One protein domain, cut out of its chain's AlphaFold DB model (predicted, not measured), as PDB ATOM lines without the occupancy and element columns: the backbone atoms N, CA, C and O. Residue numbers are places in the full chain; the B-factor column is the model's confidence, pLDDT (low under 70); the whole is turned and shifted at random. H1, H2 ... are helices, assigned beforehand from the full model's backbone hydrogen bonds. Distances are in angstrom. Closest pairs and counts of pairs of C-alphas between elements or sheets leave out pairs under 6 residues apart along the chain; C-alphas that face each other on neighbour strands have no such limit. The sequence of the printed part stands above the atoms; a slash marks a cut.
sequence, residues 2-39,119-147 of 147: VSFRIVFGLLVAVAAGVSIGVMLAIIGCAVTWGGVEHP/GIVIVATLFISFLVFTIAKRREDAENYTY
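AT A GLANCE: This is residues 2 to 39 and 119 to 147 of the 147 residues of the protein "Vacuolar protein sorting 55 superfamily protein" of Naegleria gruberi (UniProt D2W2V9). What is the shape? Two long helices, H1 and H2, lie side by side and staggered, running opposite ways; residues 26 to 39 stick out at one end, residues 141 to 147 at the other. What is printed? 67 residues with two named helices, H1 then H2, and no named strand: all helix, extended, radius of gyration of the C-alphas 18.9 A, spans 70 by 17 by 9 A.

IN THESE COORDINATES: Where is the longest helix? H1, residues 4 to 32, begins at C-alpha 4 (72.288, 65.761, 75.330) and is 42.9 A long. And the other? H2, residues 119 to 144, 38.0 A long, ends at C-alpha 144 (78.181, 61.060, 58.802).

HOW THE PARTS SIT: Where do they touch? H1 touches H2 with residues 10 to 21 alone, H2 touches H1 with 119 to 129 alone; the closest C-alphas, of Val 18 and Ile 122, are 5.3 A apart. At what angle? They run opposite ways at a shallow tilt of 9 degrees. And their backbones? In both, every O i to N i+4 pair is within hydrogen-bond range.

THE WHOLE: How large? The farthest C-alphas, of Glu 37 and Tyr 147, are 70.6 A apart. Any cut? Residues 40 to 118 are not printed; C-alphas 39 and 119 are 24.4 A apart across it. Where is pLDDT under 70? At residues 2 to 3, 32 to 39 and 145 to 147.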
ATOM      1  N   VAL A   2      76.032  64.012  69.951       57.00
ATOM      2  CA  VAL A   2      75.664  62.874  70.810       57.00
ATOM      3  C   VAL A   2      74.640  63.375  71.807       57.00
ATOM      4  O   VAL A   2      74.936  64.261  72.609       57.00
ATOM      5  N   SER A   3      73.399  62.921  71.621       66.12
ATOM      6  CA  SER A   3      72.220  63.638  72.095       66.12
ATOM      7  C   SER A   3      72.400  64.000  73.569       66.12
ATOM      8  O   SER A   3      72.696  63.117  74.371       66.12
ATOM      9  N   PHE A   4      72.219  65.275  73.939       79.94
ATOM     10  CA  PHE A   4      72.288  65.761  75.330       79.94
ATOM     11  C   PHE A   4      71.529  64.838  76.305       79.94
ATOM     12  O   PHE A   4      71.942  64.621  77.440       79.94
ATOM     13  N   ARG A   5      70.461  64.204  75.805       82.81
ATOM     14  CA  ARG A   5      69.653  63.179  76.475       82.81
ATOM     15  C   ARG A   5      70.446  61.929  76.891       82.81
ATOM     16  O   ARG A   5      70.224  61.422  77.984       82.81
ATOM     17  N   ILE A   6      71.349  61.434  76.043       85.81
ATOM     18  CA  ILE A   6      72.204  60.269  76.321       85.81
ATOM     19  C   ILE A   6      73.222  60.632  77.397       85.81
ATOM     20  O   ILE A   6      73.321  59.926  78.393       85.81
ATOM     21  N   VAL A   7      73.931  61.753  77.234       87.25
ATOM     22  CA  VAL A   7      74.938  62.202  78.210       87.25
ATOM     23  C   VAL A   7      74.302  62.416  79.582       87.25
ATOM     24  O   VAL A   7      74.825  61.933  80.581       87.25
ATOM     25  N   PHE A   8      73.136  63.065  79.631       89.56
ATOM     26  CA  PHE A   8      72.384  63.233  80.870       89.56
ATOM     27  C   PHE A   8      72.006  61.885  81.503       89.56
ATOM     28  O   PHE A   8      72.213  61.689  82.698       89.56
ATOM     29  N   GLY A   9      71.521  60.925  80.707       89.81
ATOM     30  CA  GLY A   9      71.203  59.578  81.189       89.81
ATOM     31  C   GLY A   9      72.418  58.833  81.756       89.81
ATOM     32  O   GLY A   9      72.315  58.221  82.817       89.81
ATOM     33  N   LEU A  10      73.576  58.931  81.095       92.50
ATOM     34  CA  LEU A  10      74.828  58.333  81.568       92.50
ATOM     35  C   LEU A  10      75.297  58.962  82.883       92.50
ATOM     36  O   LEU A  10      75.667  58.239  83.804       92.50
ATOM     37  N   LEU A  11      75.231  60.292  83.006       91.94
ATOM     38  CA  LEU A  11      75.588  60.993  84.244       91.94
ATOM     39  C   LEU A  11      74.714  60.548  85.421       91.94
ATOM     40  O   LEU A  11      75.233  60.277  86.503       91.94
ATOM     41  N   VAL A  12      73.401  60.425  85.204       94.31
ATOM     42  CA  VAL A  12      72.467  59.940  86.231       94.31
ATOM     43  C   VAL A  12      72.777  58.491  86.615       94.31
ATOM     44  O   VAL A  12      72.801  58.176  87.804       94.31
ATOM     45  N   ALA A  13      73.058  57.620  85.641       93.38
ATOM     46  CA  ALA A  13      73.400  56.223  85.901       93.38
ATOM     47  C   ALA A  13      74.692  56.091  86.722       93.38
ATOM     48  O   ALA A  13      74.712  55.366  87.716       93.38
ATOM     49  N   VAL A  14      75.742  56.838  86.362       92.75
ATOM     50  CA  VAL A  14      77.008  56.869  87.109       92.75
ATOM     51  C   VAL A  14      76.793  57.383  88.529       92.75
ATOM     52  O   VAL A  14      77.251  56.749  89.475       92.75
ATOM     53  N   ALA A  15      76.053  58.481  88.705       94.25
ATOM     54  CA  ALA A  15      75.770  59.026  90.031       94.25
ATOM     55  C   ALA A  15      74.998  58.031  90.917       94.25
ATOM     56  O   ALA A  15      75.335  57.852  92.089       94.25
ATOM     57  N   ALA A  16      73.999  57.343  90.358       94.75
ATOM     58  CA  ALA A  16      73.248  56.314  91.071       94.75
ATOM     59  C   ALA A  16      74.132  55.114  91.447       94.75
ATOM     60  O   ALA A  16      74.093  54.670  92.593       94.75
ATOM     61  N   GLY A  17      74.963  54.623  90.523       93.94
ATOM     62  CA  GLY A  17      75.885  53.514  90.786       93.94
ATOM     63  C   GLY A  17      76.921  53.845  91.859       93.94
ATOM     64  O   GLY A  17      77.159  53.034  92.752       93.94
ATOM     65  N   VAL A  18      77.473  55.063  91.833       91.00
ATOM     66  CA  VAL A  18      78.385  55.554  92.878       91.00
ATOM     67  C   VAL A  18      77.682  55.634  94.231       91.00
ATOM     68  O   VAL A  18      78.227  55.163  95.224       91.00
ATOM     69  N   SER A  19      76.454  56.156  94.277       93.81
ATOM     70  CA  SER A  19      75.666  56.214  95.514       93.81
ATOM     71  C   SER A  19      75.408  54.823  96.099       93.81
ATOM     72  O   SER A  19      75.638  54.601  97.285       93.81
ATOM     73  N   ILE A  20      75.005  53.855  95.267       93.69
ATOM     74  CA  ILE A  20      74.788  52.467  95.698       93.69
ATOM     75  C   ILE A  20      76.091  51.858  96.232       93.69
ATOM     76  O   ILE A  20      76.077  51.250  97.299       93.69
ATOM     77  N   GLY A  21      77.214  52.059  95.535       89.94
ATOM     78  CA  GLY A  21      78.527  51.591  95.982       89.94
ATOM     79  C   GLY A  21      78.917  52.145  97.356       89.94
ATOM     80  O   GLY A  21      79.308  51.387  98.240       89.94
ATOM     81  N   VAL A  22      78.724  53.447  97.575       87.75
ATOM     82  CA  VAL A  22      79.006  54.095  98.867       87.75
ATOM     83  C   VAL A  22      78.042  53.625  99.964       87.75
ATOM     84  O   VAL A  22      78.452  53.438 101.105       87.75
ATOM     85  N   MET A  23      76.768  53.377  99.653       91.25
ATOM     86  CA  MET A  23      75.826  52.819 100.633       91.25
ATOM     87  C   MET A  23      76.217  51.397 101.053       91.25
ATOM     88  O   MET A  23      76.144  51.078 102.238       91.25
ATOM     89  N   LEU A  24      76.684  50.559 100.118       87.88
ATOM     90  CA  LEU A  24      77.222  49.228 100.424       87.88
ATOM     91  C   LEU A  24      78.441  49.330 101.360       87.88
ATOM     92  O   LEU A  24      78.495  48.628 102.368       87.88
ATOM     93  N   ALA A  25      79.359  50.263 101.105       84.50
ATOM     94  CA  ALA A  25      80.500  50.541 101.983       84.50
ATOM     95  C   ALA A  25      80.076  50.888 103.425       84.50
ATOM     96  O   ALA A  25      80.611  50.358 104.406       84.50
ATOM     97  N   ILE A  26      79.056  51.744 103.564       84.81
ATOM     98  CA  ILE A  26      78.509  52.149 104.866       84.81
ATOM     99  C   ILE A  26      77.833  50.965 105.572       84.81
ATOM    100  O   ILE A  26      78.016  50.785 106.777       84.81
ATOM    101  N   ILE A  27      77.099  50.118 104.842       84.19
ATOM    102  CA  ILE A  27      76.514  48.886 105.396       84.19
ATOM    103  C   ILE A  27      77.618  47.935 105.874       84.19
ATOM    104  O   ILE A  27      77.480  47.346 106.944       84.19
ATOM    105  N   GLY A  28      78.738  47.839 105.151       79.69
ATOM    106  CA  GLY A  28      79.920  47.093 105.588       79.69
ATOM    107  C   GLY A  28      80.409  47.540 106.968       79.69
ATOM    108  O   GLY A  28      80.664  46.701 107.834       79.69
ATOM    109  N   CYS A  29      80.448  48.854 107.209       75.62
ATOM    110  CA  CYS A  29      80.769  49.421 108.520       75.62
ATOM    111  C   CYS A  29      79.712  49.057 109.580       75.62
ATOM    112  O   CYS A  29      80.069  48.715 110.704       75.62
ATOM    113  N   ALA A  30      78.422  49.073 109.235       74.38
ATOM    114  CA  ALA A  30      77.335  48.737 110.160       74.38
ATOM    115  C   ALA A  30      77.273  47.241 110.520       74.38
ATOM    116  O   ALA A  30      76.932  46.895 111.648       74.38
ATOM    117  N   VAL A  31      77.644  46.344 109.602       72.06
ATOM    118  CA  VAL A  31      77.733  44.898 109.877       72.06
ATOM    119  C   VAL A  31      78.785  44.612 110.947       72.06
ATOM    120  O   VAL A  31      78.534  43.807 111.841       72.06
ATOM    121  N   THR A  32      79.908  45.339 110.944       61.34
ATOM    122  CA  THR A  32      80.935  45.160 111.986       61.34
ATOM    123  C   THR A  32      80.457  45.523 113.394       61.34
ATOM    124  O   THR A  32      81.001  45.010 114.365       61.34
ATOM    125  N   TRP A  33      79.407  46.344 113.519       55.16
ATOM    126  CA  TRP A  33      78.801  46.705 114.806       55.16
ATOM    127  C   TRP A  33      77.895  45.612 115.390       55.16
ATOM    128  O   TRP A  33      77.572  45.663 116.575       55.16
ATOM    129  N   GLY A  34      77.461  44.637 114.585       56.03
ATOM    130  CA  GLY A  34      76.539  43.586 115.021       56.03
ATOM    131  C   GLY A  34      77.203  42.335 115.606       56.03
ATOM    132  O   GLY A  34      76.493  41.521 116.195       56.03
ATOM    133  N   GLY A  35      78.522  42.152 115.433       54.41
ATOM    134  CA  GLY A  35      79.155  40.833 115.564       54.41
ATOM    135  C   GLY A  35      80.355  40.665 116.506       54.41
ATOM    136  O   GLY A  35      80.577  39.536 116.933       54.41
ATOM    137  N   VAL A  36      81.156  41.687 116.845       50.31
ATOM    138  CA  VAL A  36      82.439  41.465 117.561       50.31
ATOM    139  C   VAL A  36      82.814  42.629 118.493       50.31
ATOM    140  O   VAL A  36      82.555  43.790 118.196       50.31
ATOM    141  N   GLU A  37      83.469  42.293 119.610       51.34
ATOM    142  CA  GLU A  37      83.919  43.106 120.761       51.34
ATOM    143  C   GLU A  37      84.900  44.274 120.466       51.34
ATOM    144  O   GLU A  37      85.515  44.809 121.390       51.34
ATOM    145  N   HIS A  38      85.051  44.718 119.213       47.66
ATOM    146  CA  HIS A  38      85.924  45.837 118.833       47.66
ATOM    147  C   HIS A  38      85.100  47.002 118.245       47.66
ATOM    148  O   HIS A  38      84.795  47.002 117.052       47.66
ATOM    149  N   PRO A  39      84.717  47.998 119.068       51.28
ATOM    150  CA  PRO A  39      83.720  49.018 118.716       51.28
ATOM    151  C   PRO A  39      84.214  50.135 117.776       51.28
ATOM    152  O   PRO A  39      83.443  51.029 117.432       51.28
ATOM    153  N   GLY A 119      82.894  48.384  95.322       88.12
ATOM    154  CA  GLY A 119      83.901  48.708  94.307       88.12
ATOM    155  C   GLY A 119      83.558  48.137  92.925       88.12
ATOM    156  O   GLY A 119      83.630  48.849  91.922       88.12
ATOM    157  N   ILE A 120      83.103  46.880  92.866       91.94
ATOM    158  CA  ILE A 120      82.671  46.236  91.615       91.94
ATOM    159  C   ILE A 120      81.478  46.973  90.998       91.94
ATOM    160  O   ILE A 120      81.474  47.197  89.790       91.94
ATOM    161  N   VAL A 121      80.486  47.389  91.793       93.38
ATOM    162  CA  VAL A 121      79.314  48.136  91.296       93.38
ATOM    163  C   VAL A 121      79.725  49.476  90.679       93.38
ATOM    164  O   VAL A 121      79.246  49.825  89.595       93.38
ATOM    165  N   ILE A 122      80.640  50.209  91.320       90.88
ATOM    166  CA  ILE A 122      81.156  51.488  90.807       90.88
ATOM    167  C   ILE A 122      81.873  51.271  89.469       90.88
ATOM    168  O   ILE A 122      81.534  51.912  88.471       90.88
ATOM    169  N   VAL A 123      82.820  50.328  89.425       90.25
ATOM    170  CA  VAL A 123      83.603  50.023  88.218       90.25
ATOM    171  C   VAL A 123      82.708  49.510  87.089       90.25
ATOM    172  O   VAL A 123      82.847  49.958  85.951       90.25
ATOM    173  N   ALA A 124      81.748  48.630  87.384       94.12
ATOM    174  CA  ALA A 124      80.803  48.113  86.397       94.12
ATOM    175  C   ALA A 124      79.937  49.231  85.803       94.12
ATOM    176  O   ALA A 124      79.772  49.301  84.585       94.12
ATOM    177  N   THR A 125      79.431  50.145  86.636       94.25
ATOM    178  CA  THR A 125      78.598  51.265  86.171       94.25
ATOM    179  C   THR A 125      79.389  52.218  85.276       94.25
ATOM    180  O   THR A 125      78.898  52.637  84.222       94.25
ATOM    181  N   LEU A 126      80.629  52.532  85.658       91.88
ATOM    182  CA  LEU A 126      81.537  53.341  84.845       91.88
ATOM    183  C   LEU A 126      81.846  52.658  83.508       91.88
ATOM    184  O   LEU A 126      81.733  53.289  82.458       91.88
ATOM    185  N   PHE A 127      82.165  51.362  83.532       93.50
ATOM    186  CA  PHE A 127      82.499  50.593  82.335       93.50
ATOM    187  C   PHE A 127      81.327  50.502  81.353       93.50
ATOM    188  O   PHE A 127      81.497  50.757  80.160       93.50
ATOM    189  N   ILE A 128      80.120  50.206  81.846       93.06
ATOM    190  CA  ILE A 128      78.901  50.172  81.025       93.06
ATOM    191  C   ILE A 128      78.646  51.549  80.408       93.06
ATOM    192  O   ILE A 128      78.357  51.645  79.216       93.06
ATOM    193  N   SER A 129      78.797  52.616  81.193       91.25
ATOM    194  CA  SER A 129      78.574  53.982  80.714       91.25
ATOM    195  C   SER A 129      79.564  54.374  79.616       91.25
ATOM    196  O   SER A 129      79.168  54.953  78.603       91.25
ATOM    197  N   PHE A 130      80.837  54.003  79.776       91.38
ATOM    198  CA  PHE A 130      81.867  54.213  78.762       91.38
ATOM    199  C   PHE A 130      81.582  53.417  77.483       91.38
ATOM    200  O   PHE A 130      81.616  53.975  76.389       91.38
ATOM    201  N   LEU A 131      81.215  52.139  77.608       92.62
ATOM    202  CA  LEU A 131      80.884  51.279  76.470       92.62
ATOM    203  C   LEU A 131      79.699  51.844  75.672       92.62
ATOM    204  O   LEU A 131      79.762  51.937  74.444       92.62
ATOM    205  N   VAL A 132      78.640  52.284  76.360       90.94
ATOM    206  CA  VAL A 132      77.482  52.934  75.726       90.94
ATOM    207  C   VAL A 132      77.899  54.216  75.005       90.94
ATOM    208  O   VAL A 132      77.468  54.439  73.872       90.94
ATOM    209  N   PHE A 133      78.763  55.032  75.613       88.62
ATOM    210  CA  PHE A 133      79.287  56.240  74.980       88.62
ATOM    211  C   PHE A 133      80.072  55.929  73.698       88.62
ATOM    212  O   PHE A 133      79.838  56.562  72.668       88.62
ATOM    213  N   THR A 134      80.941  54.915  73.710       88.25
ATOM    214  CA  THR A 134      81.704  54.498  72.524       88.25
ATOM    215  C   THR A 134      80.798  53.984  71.404       88.25
ATOM    216  O   THR A 134      81.012  54.325  70.241       88.25
ATOM    217  N   ILE A 135      79.767  53.192  71.725       88.56
ATOM    218  CA  ILE A 135      78.793  52.712  70.727       88.56
ATOM    219  C   ILE A 135      77.997  53.879  70.140       88.56
ATOM    220  O   ILE A 135      77.809  53.940  68.923       88.56
ATOM    221  N   ALA A 136      77.534  54.802  70.986       86.56
ATOM    222  CA  ALA A 136      76.786  55.974  70.547       86.56
ATOM    223  C   ALA A 136      77.633  56.862  69.626       86.56
ATOM    224  O   ALA A 136      77.157  57.254  68.564       86.56
ATOM    225  N   LYS A 137      78.899  57.104  69.989       84.25
ATOM    226  CA  LYS A 137      79.842  57.866  69.164       84.25
ATOM    227  C   LYS A 137      80.084  57.194  67.808       84.25
ATOM    228  O   LYS A 137      79.900  57.834  66.781       84.25
ATOM    229  N   ARG A 138      80.342  55.879  67.791       84.50
ATOM    230  CA  ARG A 138      80.516  55.106  66.546       84.50
ATOM    231  C   ARG A 138      79.292  55.191  65.622       84.50
ATOM    232  O   ARG A 138      79.449  55.185  64.404       84.50
ATOM    233  N   ARG A 139      78.076  55.227  66.180       83.12
ATOM    234  CA  ARG A 139      76.842  55.392  65.396       83.12
ATOM    235  C   ARG A 139      76.767  56.756  64.716       83.12
ATOM    236  O   ARG A 139      76.374  56.796  63.557       83.12
ATOM    237  N   GLU A 140      77.145  57.828  65.412       79.31
ATOM    238  CA  GLU A 140      77.198  59.162  64.799       79.31
ATOM    239  C   GLU A 140      78.220  59.208  63.661       79.31
ATOM    240  O   GLU A 140      77.912  59.722  62.588       79.31
ATOM    241  N   ASP A 141      79.401  58.617  63.864       80.50
ATOM    242  CA  ASP A 141      80.445  58.586  62.837       80.50
ATOM    243  C   ASP A 141      79.957  57.847  61.583       80.50
ATOM    244  O   ASP A 141      80.117  58.348  60.476       80.50
ATOM    245  N   ALA A 142      79.295  56.694  61.745       79.88
ATOM    246  CA  ALA A 142      78.762  55.903  60.634       79.88
ATOM    247  C   ALA A 142      77.673  56.632  59.829       79.88
ATOM    248  O   ALA A 142      77.626  56.483  58.612       79.88
ATOM    249  N   GLU A 143      76.818  57.420  60.486       79.81
ATOM    250  CA  GLU A 143      75.783  58.210  59.810       79.81
ATOM    251  C   GLU A 143      76.398  59.345  58.975       79.81
ATOM    252  O   GLU A 143      75.948  59.600  57.856       79.81
ATOM    253  N   ASN A 144      77.485  59.953  59.461       76.06
ATOM    254  CA  ASN A 144      78.181  61.060  58.802       76.06
ATOM    255  C   ASN A 144      78.919  60.654  57.505       76.06
ATOM    256  O   ASN A 144      79.235  61.518  56.699       76.06
ATOM    257  N   TYR A 145      79.174  59.356  57.275       67.19
ATOM    258  CA  TYR A 145      79.755  58.839  56.020       67.19
ATOM    259  C   TYR A 145      78.714  58.513  54.933       67.19
ATOM    260  O   TYR A 145      79.086  58.169  53.813       67.19
ATOM    261  N   THR A 146      77.420  58.570  55.257       66.62
ATOM    262  CA  THR A 146      76.318  58.229  54.335       66.62
ATOM    263  C   THR A 146      75.698  59.438  53.625       66.62
ATOM    264  O   THR A 146      74.757  59.249  52.852       66.62
ATOM    265  N   TYR A 147      76.220  60.646  53.861       53.19
ATOM    266  CA  TYR A 147      75.789  61.902  53.237       53.19
ATOM    267  C   TYR A 147      76.922  62.559  52.452       53.19
ATOM    268  O   TYR A 147      78.073  62.526  52.938       53.19
TER     269      TYR A 147